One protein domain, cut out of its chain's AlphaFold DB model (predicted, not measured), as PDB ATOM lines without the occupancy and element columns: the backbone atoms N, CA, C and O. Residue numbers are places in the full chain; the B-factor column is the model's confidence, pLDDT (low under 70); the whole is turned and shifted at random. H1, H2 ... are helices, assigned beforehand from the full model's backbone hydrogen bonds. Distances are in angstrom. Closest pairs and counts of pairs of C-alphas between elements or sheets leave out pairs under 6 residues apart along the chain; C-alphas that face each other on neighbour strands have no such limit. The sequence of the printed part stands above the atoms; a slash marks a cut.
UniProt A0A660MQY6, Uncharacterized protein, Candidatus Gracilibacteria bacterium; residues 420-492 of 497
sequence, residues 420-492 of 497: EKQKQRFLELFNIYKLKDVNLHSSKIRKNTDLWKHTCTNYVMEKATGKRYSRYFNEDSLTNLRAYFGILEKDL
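AT A GLANCE: This is residues 420 to 492 of the 497 residues of an uncharacterized protein of Candidatus Gracilibacteria bacterium (UniProt A0A660MQY6). This is a small cluster of crossed helices, in which H3 bridges H1 and H4 at nearly right angles to both. Short H2 meets the first residues of H4, and the last tiny helix, H5, lies farthest out and touches no helix. The printed part has 73 residues, with five named helices in the order H1, H2, H3, H4, H5 and no named strand; the class is all helix. The whole is compact, with a radius of gyration of the C-alphas of 11.1 A, and rounded, spanning 31 by 25 by 24 A.

HOW THE PARTS SIT: Start with H1, residues 420 to 432, which touches H3, residues 455 to 465, with residues 422 to 426 alone. Look at the closest C-alphas, those of Gln 422 and Cys 456, 5.3 A apart; the lines are about perpendicular at 74 degrees. H2, residues 442 to 447, only just touches H4, residues 475 to 484, with 3 pairs of C-alphas within 8 A, the closest being Ser 442 and Glu 475 at 5.3 A. H3 touches H4 about perpendicular, at 80 degrees, and their closest C-alphas are Ala 464 and Leu 481, 5.1 A apart. H1 and H4 are apart. H5, residues 489 to 492, is apart from H4, but only just, at 8.3 A. In H1, H2, H3 and H4 every O i to N i+4 pair is within hydrogen-bond range; H5 is too short for such a pair.

IN THESE COORDINATES: Find C-alpha 420 at (-13.143, -19.075, 32.466); from there H1 runs 18.5 A to C-alpha 432. H2 follows, then H3, 15.2 A long. H4 runs 14.1 A from C-alpha 475 at (-3.740, -1.232, 45.057), and H5 ends at C-alpha 492, (-12.120, -9.761, 53.718).

THE WHOLE: The two C-alphas farthest apart, Lys 453 and Lys 490, are 31.5 A apart. The printed part has no cut. The link from H4 to H5 is tight; the other three are short. Look for pLDDT under 70 at residues 436 to 439 and 488 to 492.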
ATOM      1  N   GLU A 420     -13.101 -18.222  31.269       88.94
ATOM      2  CA  GLU A 420     -13.143 -19.075  32.466       88.94
ATOM      3  C   GLU A 420     -11.925 -20.004  32.571       88.94
ATOM      4  O   GLU A 420     -11.352 -20.190  33.645       88.94
ATOM      5  N   LYS A 421     -11.434 -20.514  31.437       90.31
ATOM      6  CA  LYS A 421     -10.216 -21.328  31.403       90.31
ATOM      7  C   LYS A 421      -8.963 -20.481  31.638       90.31
ATOM      8  O   LYS A 421      -8.031 -20.949  32.289       90.31
ATOM      9  N   GLN A 422      -8.929 -19.234  31.159       90.19
ATOM     10  CA  GLN A 422      -7.844 -18.298  31.487       90.19
ATOM     11  C   GLN A 422      -7.830 -17.958  32.984       90.19
ATOM     12  O   GLN A 422      -6.764 -17.989  33.601       90.19
ATOM     13  N   LYS A 423      -9.005 -17.701  33.577       89.69
ATOM     14  CA  LYS A 423      -9.190 -17.488  35.020       89.69
ATOM     15  C   LYS A 423      -8.684 -18.681  35.826       89.69
ATOM     16  O   LYS A 423      -7.891 -18.492  36.744       89.69
ATOM     17  N   GLN A 424      -9.064 -19.902  35.448       89.00
ATOM     18  CA  GLN A 424      -8.607 -21.118  36.121       89.00
ATOM     19  C   GLN A 424      -7.076 -21.262  36.077       89.00
ATOM     20  O   GLN A 424      -6.449 -21.403  37.125       89.00
ATOM     21  N   ARG A 425      -6.460 -21.150  34.890       89.06
ATOM     22  CA  ARG A 425      -4.991 -21.226  34.735       89.06
ATOM     23  C   ARG A 425      -4.276 -20.155  35.557       89.06
ATOM     24  O   ARG A 425      -3.221 -20.408  36.129       89.06
ATOM     25  N   PHE A 426      -4.839 -18.950  35.618       89.75
ATOM     26  CA  PHE A 426      -4.306 -17.878  36.451       89.75
ATOM     27  C   PHE A 426      -4.387 -18.213  37.945       89.75
ATOM     28  O   PHE A 426      -3.393 -18.039  38.644       89.75
ATOM     29  N   LEU A 427      -5.519 -18.730  38.434       86.62
ATOM     30  CA  LEU A 427      -5.684 -19.143  39.834       86.62
ATOM     31  C   LEU A 427      -4.733 -20.284  40.219       86.62
ATOM     32  O   LEU A 427      -4.174 -20.270  41.315       86.62
ATOM     33  N   GLU A 428      -4.502 -21.242  39.319       87.62
ATOM     34  CA  GLU A 428      -3.505 -22.304  39.494       87.62
ATOM     35  C   GLU A 428      -2.095 -21.720  39.683       87.62
ATOM     36  O   GLU A 428      -1.418 -22.057  40.655       87.62
ATOM     37  N   LEU A 429      -1.681 -20.774  38.832       87.62
ATOM     38  CA  LEU A 429      -0.410 -20.058  39.004       87.62
ATOM     39  C   LEU A 429      -0.376 -19.253  40.306       87.62
ATOM     40  O   LEU A 429       0.623 -19.279  41.024       87.62
ATOM     41  N   PHE A 430      -1.465 -18.563  40.641       85.00
ATOM     42  CA  PHE A 430      -1.584 -17.793  41.879       85.00
ATOM     43  C   PHE A 430      -1.373 -18.672  43.118       85.00
ATOM     44  O   PHE A 430      -0.698 -18.257  44.061       85.00
ATOM     45  N   ASN A 431      -1.886 -19.906  43.091       82.75
ATOM     46  CA  ASN A 431      -1.662 -20.903  44.134       82.75
ATOM     47  C   ASN A 431      -0.206 -21.388  44.162       82.75
ATOM     48  O   ASN A 431       0.397 -21.417  45.233       82.75
ATOM     49  N   ILE A 432       0.379 -21.718  43.001       85.44
ATOM     50  CA  ILE A 432       1.784 -22.156  42.881       85.44
ATOM     51  C   ILE A 432       2.734 -21.110  43.476       85.44
ATOM     52  O   ILE A 432       3.640 -21.444  44.240       85.44
ATOM     53  N   TYR A 433       2.490 -19.832  43.185       84.62
ATOM     54  CA  TYR A 433       3.281 -18.718  43.704       84.62
ATOM     55  C   TYR A 433       2.877 -18.265  45.117       84.62
ATOM     56  O   TYR A 433       3.415 -17.273  45.608       84.62
ATOM     57  N   LYS A 434       1.965 -18.985  45.786       81.50
ATOM     58  CA  LYS A 434       1.497 -18.716  47.157       81.50
ATOM     59  C   LYS A 434       0.962 -17.289  47.346       81.50
ATOM     60  O   LYS A 434       1.221 -16.641  48.356       81.50
ATOM     61  N   LEU A 435       0.204 -16.797  46.365       79.69
ATOM     62  CA  LEU A 435      -0.377 -15.448  46.347       79.69
ATOM     63  C   LEU A 435      -1.845 -15.414  46.804       79.69
ATOM     64  O   LEU A 435      -2.518 -14.405  46.635       79.69
ATOM     65  N   LYS A 436      -2.362 -16.497  47.388       68.06
ATOM     66  CA  LYS A 436      -3.733 -16.584  47.907       68.06
ATOM     67  C   LYS A 436      -3.781 -16.158  49.382       68.06
ATOM     68  O   LYS A 436      -3.968 -16.989  50.262       68.06
ATOM     69  N   ASP A 437      -3.546 -14.872  49.633       66.44
ATOM     70  CA  ASP A 437      -3.540 -14.259  50.970       66.44
ATOM     71  C   ASP A 437      -4.546 -13.092  51.023       66.44
ATOM     72  O   ASP A 437      -4.656 -12.295  50.090       66.44
ATOM     73  N   VAL A 438      -5.294 -12.999  52.118       62.41
ATOM     74  CA  VAL A 438      -6.268 -11.930  52.402       62.41
ATOM     75  C   VAL A 438      -5.541 -10.591  52.588       62.41
ATOM     76  O   VAL A 438      -6.000  -9.564  52.086       62.41
ATOM     77  N   ASN A 439      -4.324 -10.637  53.139       66.75
ATOM     78  CA  ASN A 439      -3.419  -9.499  53.335       66.75
ATOM     79  C   ASN A 439      -2.412  -9.332  52.181       66.75
ATOM     80  O   ASN A 439      -1.307  -8.798  52.337       66.75
ATOM     81  N   LEU A 440      -2.753  -9.831  50.992       77.00
ATOM     82  CA  LEU A 440      -1.931  -9.673  49.800       77.00
ATOM     83  C   LEU A 440      -1.871  -8.200  49.382       77.00
ATOM     84  O   LEU A 440      -2.870  -7.642  48.954       77.00
ATOM     85  N   HIS A 441      -0.686  -7.593  49.434       83.12
ATOM     86  CA  HIS A 441      -0.449  -6.260  48.873       83.12
ATOM     87  C   HIS A 441      -0.126  -6.318  47.379       83.12
ATOM     88  O   HIS A 441       0.577  -7.228  46.915       83.12
ATOM     89  N   SER A 442      -0.522  -5.279  46.636       84.56
ATOM     90  CA  SER A 442      -0.238  -5.148  45.200       84.56
ATOM     91  C   SER A 442       1.255  -5.271  44.879       84.56
ATOM     92  O   SER A 442       1.642  -5.831  43.850       84.56
ATOM     93  N   SER A 443       2.120  -4.830  45.799       86.25
ATOM     94  CA  SER A 443       3.573  -4.907  45.659       86.25
ATOM     95  C   SER A 443       4.115  -6.341  45.565       86.25
ATOM     96  O   SER A 443       5.090  -6.550  44.840       86.25
ATOM     97  N   LYS A 444       3.487  -7.328  46.228       85.50
ATOM     98  CA  LYS A 444       3.884  -8.750  46.169       85.50
ATOM     99  C   LYS A 444       3.612  -9.340  44.781       85.50
ATOM    100  O   LYS A 444       4.502  -9.955  44.201       85.50
ATOM    101  N   ILE A 445       2.432  -9.079  44.213       87.50
ATOM    102  CA  ILE A 445       2.088  -9.480  42.836       87.50
ATOM    103  C   ILE A 445       3.000  -8.759  41.844       87.50
ATOM    104  O   ILE A 445       3.604  -9.388  40.980       87.50
ATOM    105  N   ARG A 446       3.153  -7.435  41.981       89.25
ATOM    106  CA  ARG A 446       3.970  -6.615  41.076       89.25
ATOM    107  C   ARG A 446       5.424  -7.084  40.997       89.25
ATOM    108  O   ARG A 446       6.008  -7.053  39.918       89.25
ATOM    109  N   LYS A 447       6.015  -7.476  42.130       88.44
ATOM    110  CA  LYS A 447       7.415  -7.923  42.213       88.44
ATOM    111  C   LYS A 447       7.622  -9.372  41.757       88.44
ATOM    112  O   LYS A 447       8.764  -9.740  41.505       88.44
ATOM    113  N   ASN A 448       6.568 -10.181  41.632       88.12
ATOM    114  CA  ASN A 448       6.691 -11.570  41.192       88.12
ATOM    115  C   ASN A 448       6.885 -11.645  39.670       88.12
ATOM    116  O   ASN A 448       5.936 -11.828  38.913       88.12
ATOM    117  N   THR A 449       8.126 -11.482  39.218       86.25
ATOM    118  CA  THR A 449       8.475 -11.437  37.791       86.25
ATOM    119  C   THR A 449       8.052 -12.679  37.021       86.25
ATOM    120  O   THR A 449       7.731 -12.563  35.843       86.25
ATOM    121  N   ASP A 450       8.040 -13.847  37.663       86.88
ATOM    122  CA  ASP A 450       7.707 -15.104  36.997       86.88
ATOM    123  C   ASP A 450       6.213 -15.225  36.715       86.88
ATOM    124  O   ASP A 450       5.843 -15.647  35.623       86.88
ATOM    125  N   LEU A 451       5.353 -14.746  37.620       88.75
ATOM    126  CA  LEU A 451       3.911 -14.672  37.382       88.75
ATOM    127  C   LEU A 451       3.581 -13.873  36.107       88.75
ATOM    128  O   LEU A 451       2.742 -14.296  35.310       88.75
ATOM    129  N   TRP A 452       4.255 -12.737  35.897       88.25
ATOM    130  CA  TRP A 452       4.013 -11.837  34.759       88.25
ATOM    131  C   TRP A 452       4.550 -12.358  33.417       88.25
ATOM    132  O   TRP A 452       4.240 -11.781  32.375       88.25
ATOM    133  N   LYS A 453       5.328 -13.450  33.413       86.25
ATOM    134  CA  LYS A 453       5.745 -14.127  32.171       86.25
ATOM    135  C   LYS A 453       4.604 -14.926  31.537       86.25
ATOM    136  O   LYS A 453       4.644 -15.184  30.340       86.25
ATOM    137  N   HIS A 454       3.587 -15.300  32.313       87.75
ATOM    138  CA  HIS A 454       2.498 -16.151  31.835       87.75
ATOM    139  C   HIS A 454       1.412 -15.353  31.111       87.75
ATOM    140  O   HIS A 454       0.889 -14.358  31.616       87.75
ATOM    141  N   THR A 455       1.004 -15.833  29.939       88.31
ATOM    142  CA  THR A 455      -0.025 -15.195  29.105       88.31
ATOM    143  C   THR A 455      -1.374 -15.061  29.816       88.31
ATOM    144  O   THR A 455      -2.014 -14.015  29.705       88.31
ATOM    145  N   CYS A 456      -1.805 -16.076  30.574       88.19
ATOM    146  CA  CYS A 456      -3.065 -16.026  31.325       88.19
ATOM    147  C   CYS A 456      -3.062 -14.925  32.399       88.19
ATOM    148  O   CYS A 456      -4.088 -14.277  32.594       88.19
ATOM    149  N   THR A 457      -1.910 -14.635  33.021       89.88
ATOM    150  CA  THR A 457      -1.737 -13.469  33.901       89.88
ATOM    151  C   THR A 457      -1.995 -12.183  33.132       89.88
ATOM    152  O   THR A 457      -2.817 -11.376  33.551       89.88
ATOM    153  N   ASN A 458      -1.349 -11.999  31.979       89.62
ATOM    154  CA  ASN A 458      -1.524 -10.785  31.179       89.62
ATOM    155  C   ASN A 458      -2.977 -10.618  30.704       89.62
ATOM    156  O   ASN A 458      -3.483  -9.499  30.696       89.62
ATOM    157  N   TYR A 459      -3.653 -11.719  30.357       91.75
ATOM    158  CA  TYR A 459      -5.073 -11.733  29.992       91.75
ATOM    159  C   TYR A 459      -5.961 -11.254  31.138       91.75
ATOM    160  O   TYR A 459      -6.719 -10.296  30.990       91.75
ATOM    161  N   VAL A 460      -5.847 -11.905  32.297       91.25
ATOM    162  CA  VAL A 460      -6.665 -11.597  33.473       91.25
ATOM    163  C   VAL A 460      -6.421 -10.167  33.945       91.25
ATOM    164  O   VAL A 460      -7.376  -9.458  34.242       91.25
ATOM    165  N   MET A 461      -5.166  -9.714  33.968       91.31
ATOM    166  CA  MET A 461      -4.823  -8.359  34.398       91.31
ATOM    167  C   MET A 461      -5.381  -7.301  33.445       91.31
ATOM    168  O   MET A 461      -5.953  -6.313  33.903       91.31
ATOM    169  N   GLU A 462      -5.278  -7.514  32.131       91.88
ATOM    170  CA  GLU A 462      -5.850  -6.601  31.140       91.88
ATOM    171  C   GLU A 462      -7.377  -6.529  31.257       91.88
ATOM    172  O   GLU A 462      -7.933  -5.434  31.267       91.88
ATOM    173  N   LYS A 463      -8.053  -7.670  31.431       92.69
ATOM    174  CA  LYS A 463      -9.512  -7.721  31.596       92.69
ATOM    175  C   LYS A 463      -9.995  -7.099  32.898       92.69
ATOM    176  O   LYS A 463     -10.947  -6.328  32.881       92.69
ATOM    177  N   ALA A 464      -9.339  -7.414  34.008       90.00
ATOM    178  CA  ALA A 464      -9.742  -6.927  35.315       90.00
ATOM    179  C   ALA A 464      -9.398  -5.448  35.519       90.00
ATOM    180  O   ALA A 464     -10.152  -4.719  36.149       90.00
ATOM    181  N   THR A 465      -8.245  -4.998  35.016       89.69
ATOM    182  CA  THR A 465      -7.664  -3.701  35.410       89.69
ATOM    183  C   THR A 465      -7.461  -2.729  34.250       89.69
ATOM    184  O   THR A 465      -7.079  -1.580  34.473       89.69
ATOM    185  N   GLY A 466      -7.652  -3.173  33.004       86.94
ATOM    186  CA  GLY A 466      -7.295  -2.415  31.802       86.94
ATOM    187  C   GLY A 466      -5.784  -2.287  31.575       86.94
ATOM    188  O   GLY A 466      -5.355  -1.594  30.651       86.94
ATOM    189  N   LYS A 467      -4.947  -2.915  32.415       86.50
ATOM    190  CA  LYS A 467      -3.484  -2.801  32.367       86.50
ATOM    191  C   LYS A 467      -2.829  -4.176  32.396       86.50
ATOM    192  O   LYS A 467      -3.168  -5.033  33.200       86.50
ATOM    193  N   ARG A 468      -1.816  -4.354  31.547       83.38
ATOM    194  CA  ARG A 468      -1.144  -5.651  31.337       83.38
ATOM    195  C   ARG A 468       0.281  -5.756  31.883       83.38
ATOM    196  O   ARG A 468       0.874  -6.820  31.818       83.38
ATOM    197  N   TYR A 469       0.864  -4.660  32.371       84.81
ATOM    198  CA  TYR A 469       2.257  -4.651  32.834       84.81
ATOM    199  C   TYR A 469       2.348  -4.459  34.342       84.81
ATOM    200  O   TYR A 469       1.744  -3.532  34.885       84.81
ATOM    201  N   SER A 470       3.213  -5.252  34.977       87.62
ATOM    202  CA  SER A 470       3.453  -5.231  36.423       87.62
ATOM    203  C   SER A 470       3.713  -3.831  36.977       87.62
ATOM    204  O   SER A 470       3.148  -3.457  37.998       87.62
ATOM    205  N   ARG A 471       4.503  -3.006  36.278       88.31
ATOM    206  CA  ARG A 471       4.837  -1.636  36.713       88.31
ATOM    207  C   ARG A 471       3.620  -0.737  36.950       88.31
ATOM    208  O   ARG A 471       3.732   0.226  37.697       88.31
ATOM    209  N   TYR A 472       2.490  -1.038  36.312       87.62
ATOM    210  CA  TYR A 472       1.253  -0.281  36.466       87.62
ATOM    211  C   TYR A 472       0.282  -0.888  37.479       87.62
ATOM    212  O   TYR A 472      -0.774  -0.300  37.715       87.62
ATOM    213  N   PHE A 473       0.632  -2.040  38.052       89.38
ATOM    214  CA  PHE A 473      -0.162  -2.718  39.062       89.38
ATOM    215  C   PHE A 473       0.019  -2.019  40.417       89.38
ATOM    216  O   PHE A 473       1.129  -1.933  40.953       89.38
ATOM    217  N   ASN A 474      -1.079  -1.478  40.935       89.94
ATOM    218  CA  ASN A 474      -1.190  -0.761  42.207       89.94
ATOM    219  C   ASN A 474      -2.354  -1.339  43.037       89.94
ATOM    220  O   ASN A 474      -2.974  -2.319  42.625       89.94
ATOM    221  N   GLU A 475      -2.651  -0.750  44.194       88.69
ATOM    222  CA  GLU A 475      -3.740  -1.232  45.057       88.69
ATOM    223  C   GLU A 475      -5.117  -1.146  44.379       88.69
ATOM    224  O   GLU A 475      -5.863  -2.115  44.436       88.69
ATOM    225  N   ASP A 476      -5.413  -0.092  43.609       88.94
ATOM    226  CA  ASP A 476      -6.666  -0.032  42.830       88.94
ATOM    227  C   ASP A 476      -6.771  -1.195  41.831       88.94
ATOM    228  O   ASP A 476      -7.833  -1.784  41.631       88.94
ATOM    229  N   SER A 477      -5.644  -1.560  41.208       90.06
ATOM    230  CA  SER A 477      -5.572  -2.706  40.296       90.06
ATOM    231  C   SER A 477      -5.861  -4.017  41.032       90.06
ATOM    232  O   SER A 477      -6.502  -4.901  40.470       90.06
ATOM    233  N   LEU A 478      -5.423  -4.142  42.289       88.00
ATOM    234  CA  LEU A 478      -5.717  -5.298  43.131       88.00
ATOM    235  C   LEU A 478      -7.199  -5.353  43.523       88.00
ATOM    236  O   LEU A 478      -7.794  -6.429  43.458       88.00
ATOM    237  N   THR A 479      -7.812  -4.222  43.870       86.38
ATOM    238  CA  THR A 479      -9.255  -4.138  44.145       86.38
ATOM    239  C   THR A 479     -10.072  -4.553  42.922       86.38
ATOM    240  O   THR A 479     -10.955  -5.403  43.028       86.38
ATOM    241  N   ASN A 480      -9.718  -4.052  41.737       89.62
ATOM    242  CA  ASN A 480     -10.376  -4.431  40.484       89.62
ATOM    243  C   ASN A 480     -10.181  -5.915  40.139       89.62
ATOM    244  O   ASN A 480     -11.112  -6.577  39.685       89.62
ATOM    245  N   LEU A 481      -8.991  -6.467  40.399       88.81
ATOM    246  CA  LEU A 481      -8.727  -7.898  40.253       88.81
ATOM    247  C   LEU A 481      -9.613  -8.735  41.185       88.81
ATOM    248  O   LEU A 481     -10.196  -9.717  40.735       88.81
ATOM    249  N   ARG A 482      -9.760  -8.341  42.455       85.88
ATOM    250  CA  ARG A 482     -10.658  -9.008  43.416       85.88
ATOM    251  C   ARG A 482     -12.110  -8.976  42.937       85.88
ATOM    252  O   ARG A 482     -12.747 -10.026  42.879       85.88
ATOM    253  N   ALA A 483     -12.584  -7.810  42.498       85.50
ATOM    254  CA  ALA A 483     -13.928  -7.643  41.950       85.50
ATOM    255  C   ALA A 483     -14.168  -8.514  40.702       85.50
ATOM    256  O   ALA A 483     -15.215  -9.143  40.587       85.50
ATOM    257  N   TYR A 484     -13.183  -8.619  39.803       89.44
ATOM    258  CA  TYR A 484     -13.260  -9.458  38.600       89.44
ATOM    259  C   TYR A 484     -13.431 -10.958  38.904       89.44
ATOM    260  O   TYR A 484     -14.066 -11.676  38.133       89.44
ATOM    261  N   PHE A 485     -12.908 -11.430  40.039       85.50
ATOM    262  CA  PHE A 485     -13.122 -12.796  40.535       85.50
ATOM    263  C   PHE A 485     -14.326 -12.926  41.483       85.50
ATOM    264  O   PHE A 485     -14.542 -14.003  42.036       85.50
ATOM    265  N   GLY A 486     -15.109 -11.861  41.681       78.94
ATOM    266  CA  GLY A 486     -16.266 -11.867  42.578       78.94
ATOM    267  C   GLY A 486     -15.908 -11.944  44.066       78.94
ATOM    268  O   GLY A 486     -16.755 -12.326  44.865       78.94
ATOM    269  N   ILE A 487     -14.674 -11.595  44.445       70.19
ATOM    270  CA  ILE A 487     -14.249 -11.508  45.847       70.19
ATOM    271  C   ILE A 487     -14.708 -10.145  46.370       70.19
ATOM    272  O   ILE A 487     -14.134  -9.114  46.007       70.19
ATOM    273  N   LEU A 488     -15.769 -10.124  47.178       55.88
ATOM    274  CA  LEU A 488     -16.315  -8.888  47.731       55.88
ATOM    275  C   LEU A 488     -15.480  -8.434  48.932       55.88
ATOM    276  O   LEU A 488     -15.011  -9.239  49.730       55.88
ATOM    277  N   GLU A 489     -15.346  -7.121  49.115       49.53
ATOM    278  CA  GLU A 489     -14.657  -6.515  50.269       49.53
ATOM    279  C   GLU A 489     -15.221  -7.009  51.619       49.53
ATOM    280  O   GLU A 489     -14.494  -7.141  52.601       49.53
ATOM    281  N   LYS A 490     -16.508  -7.391  51.634       47.12
ATOM    282  CA  LYS A 490     -17.211  -7.968  52.790       47.12
ATOM    283  C   LYS A 490     -16.678  -9.344  53.217       47.12
ATOM    284  O   LYS A 490     -16.789  -9.686  54.394       47.12
ATOM    285  N   ASP A 491     -16.063 -10.089  52.300       45.72
ATOM    286  CA  ASP A 491     -15.449 -11.393  52.581       45.72
ATOM    287  C   ASP A 491     -14.047 -11.250  53.207       45.72
ATOM    288  O   ASP A 491     -13.545 -12.186  53.825       45.72
ATOM    289  N   LEU A 492     -13.416 -10.071  53.094       44.12
ATOM    290  CA  LEU A 492     -12.120  -9.761  53.718       44.12
ATOM    291  C   LEU A 492     -12.290  -9.245  55.160       44.12
ATOM    292  O   LEU A 492     -11.465  -9.540  56.019       44.12
TER     293      LEU A 492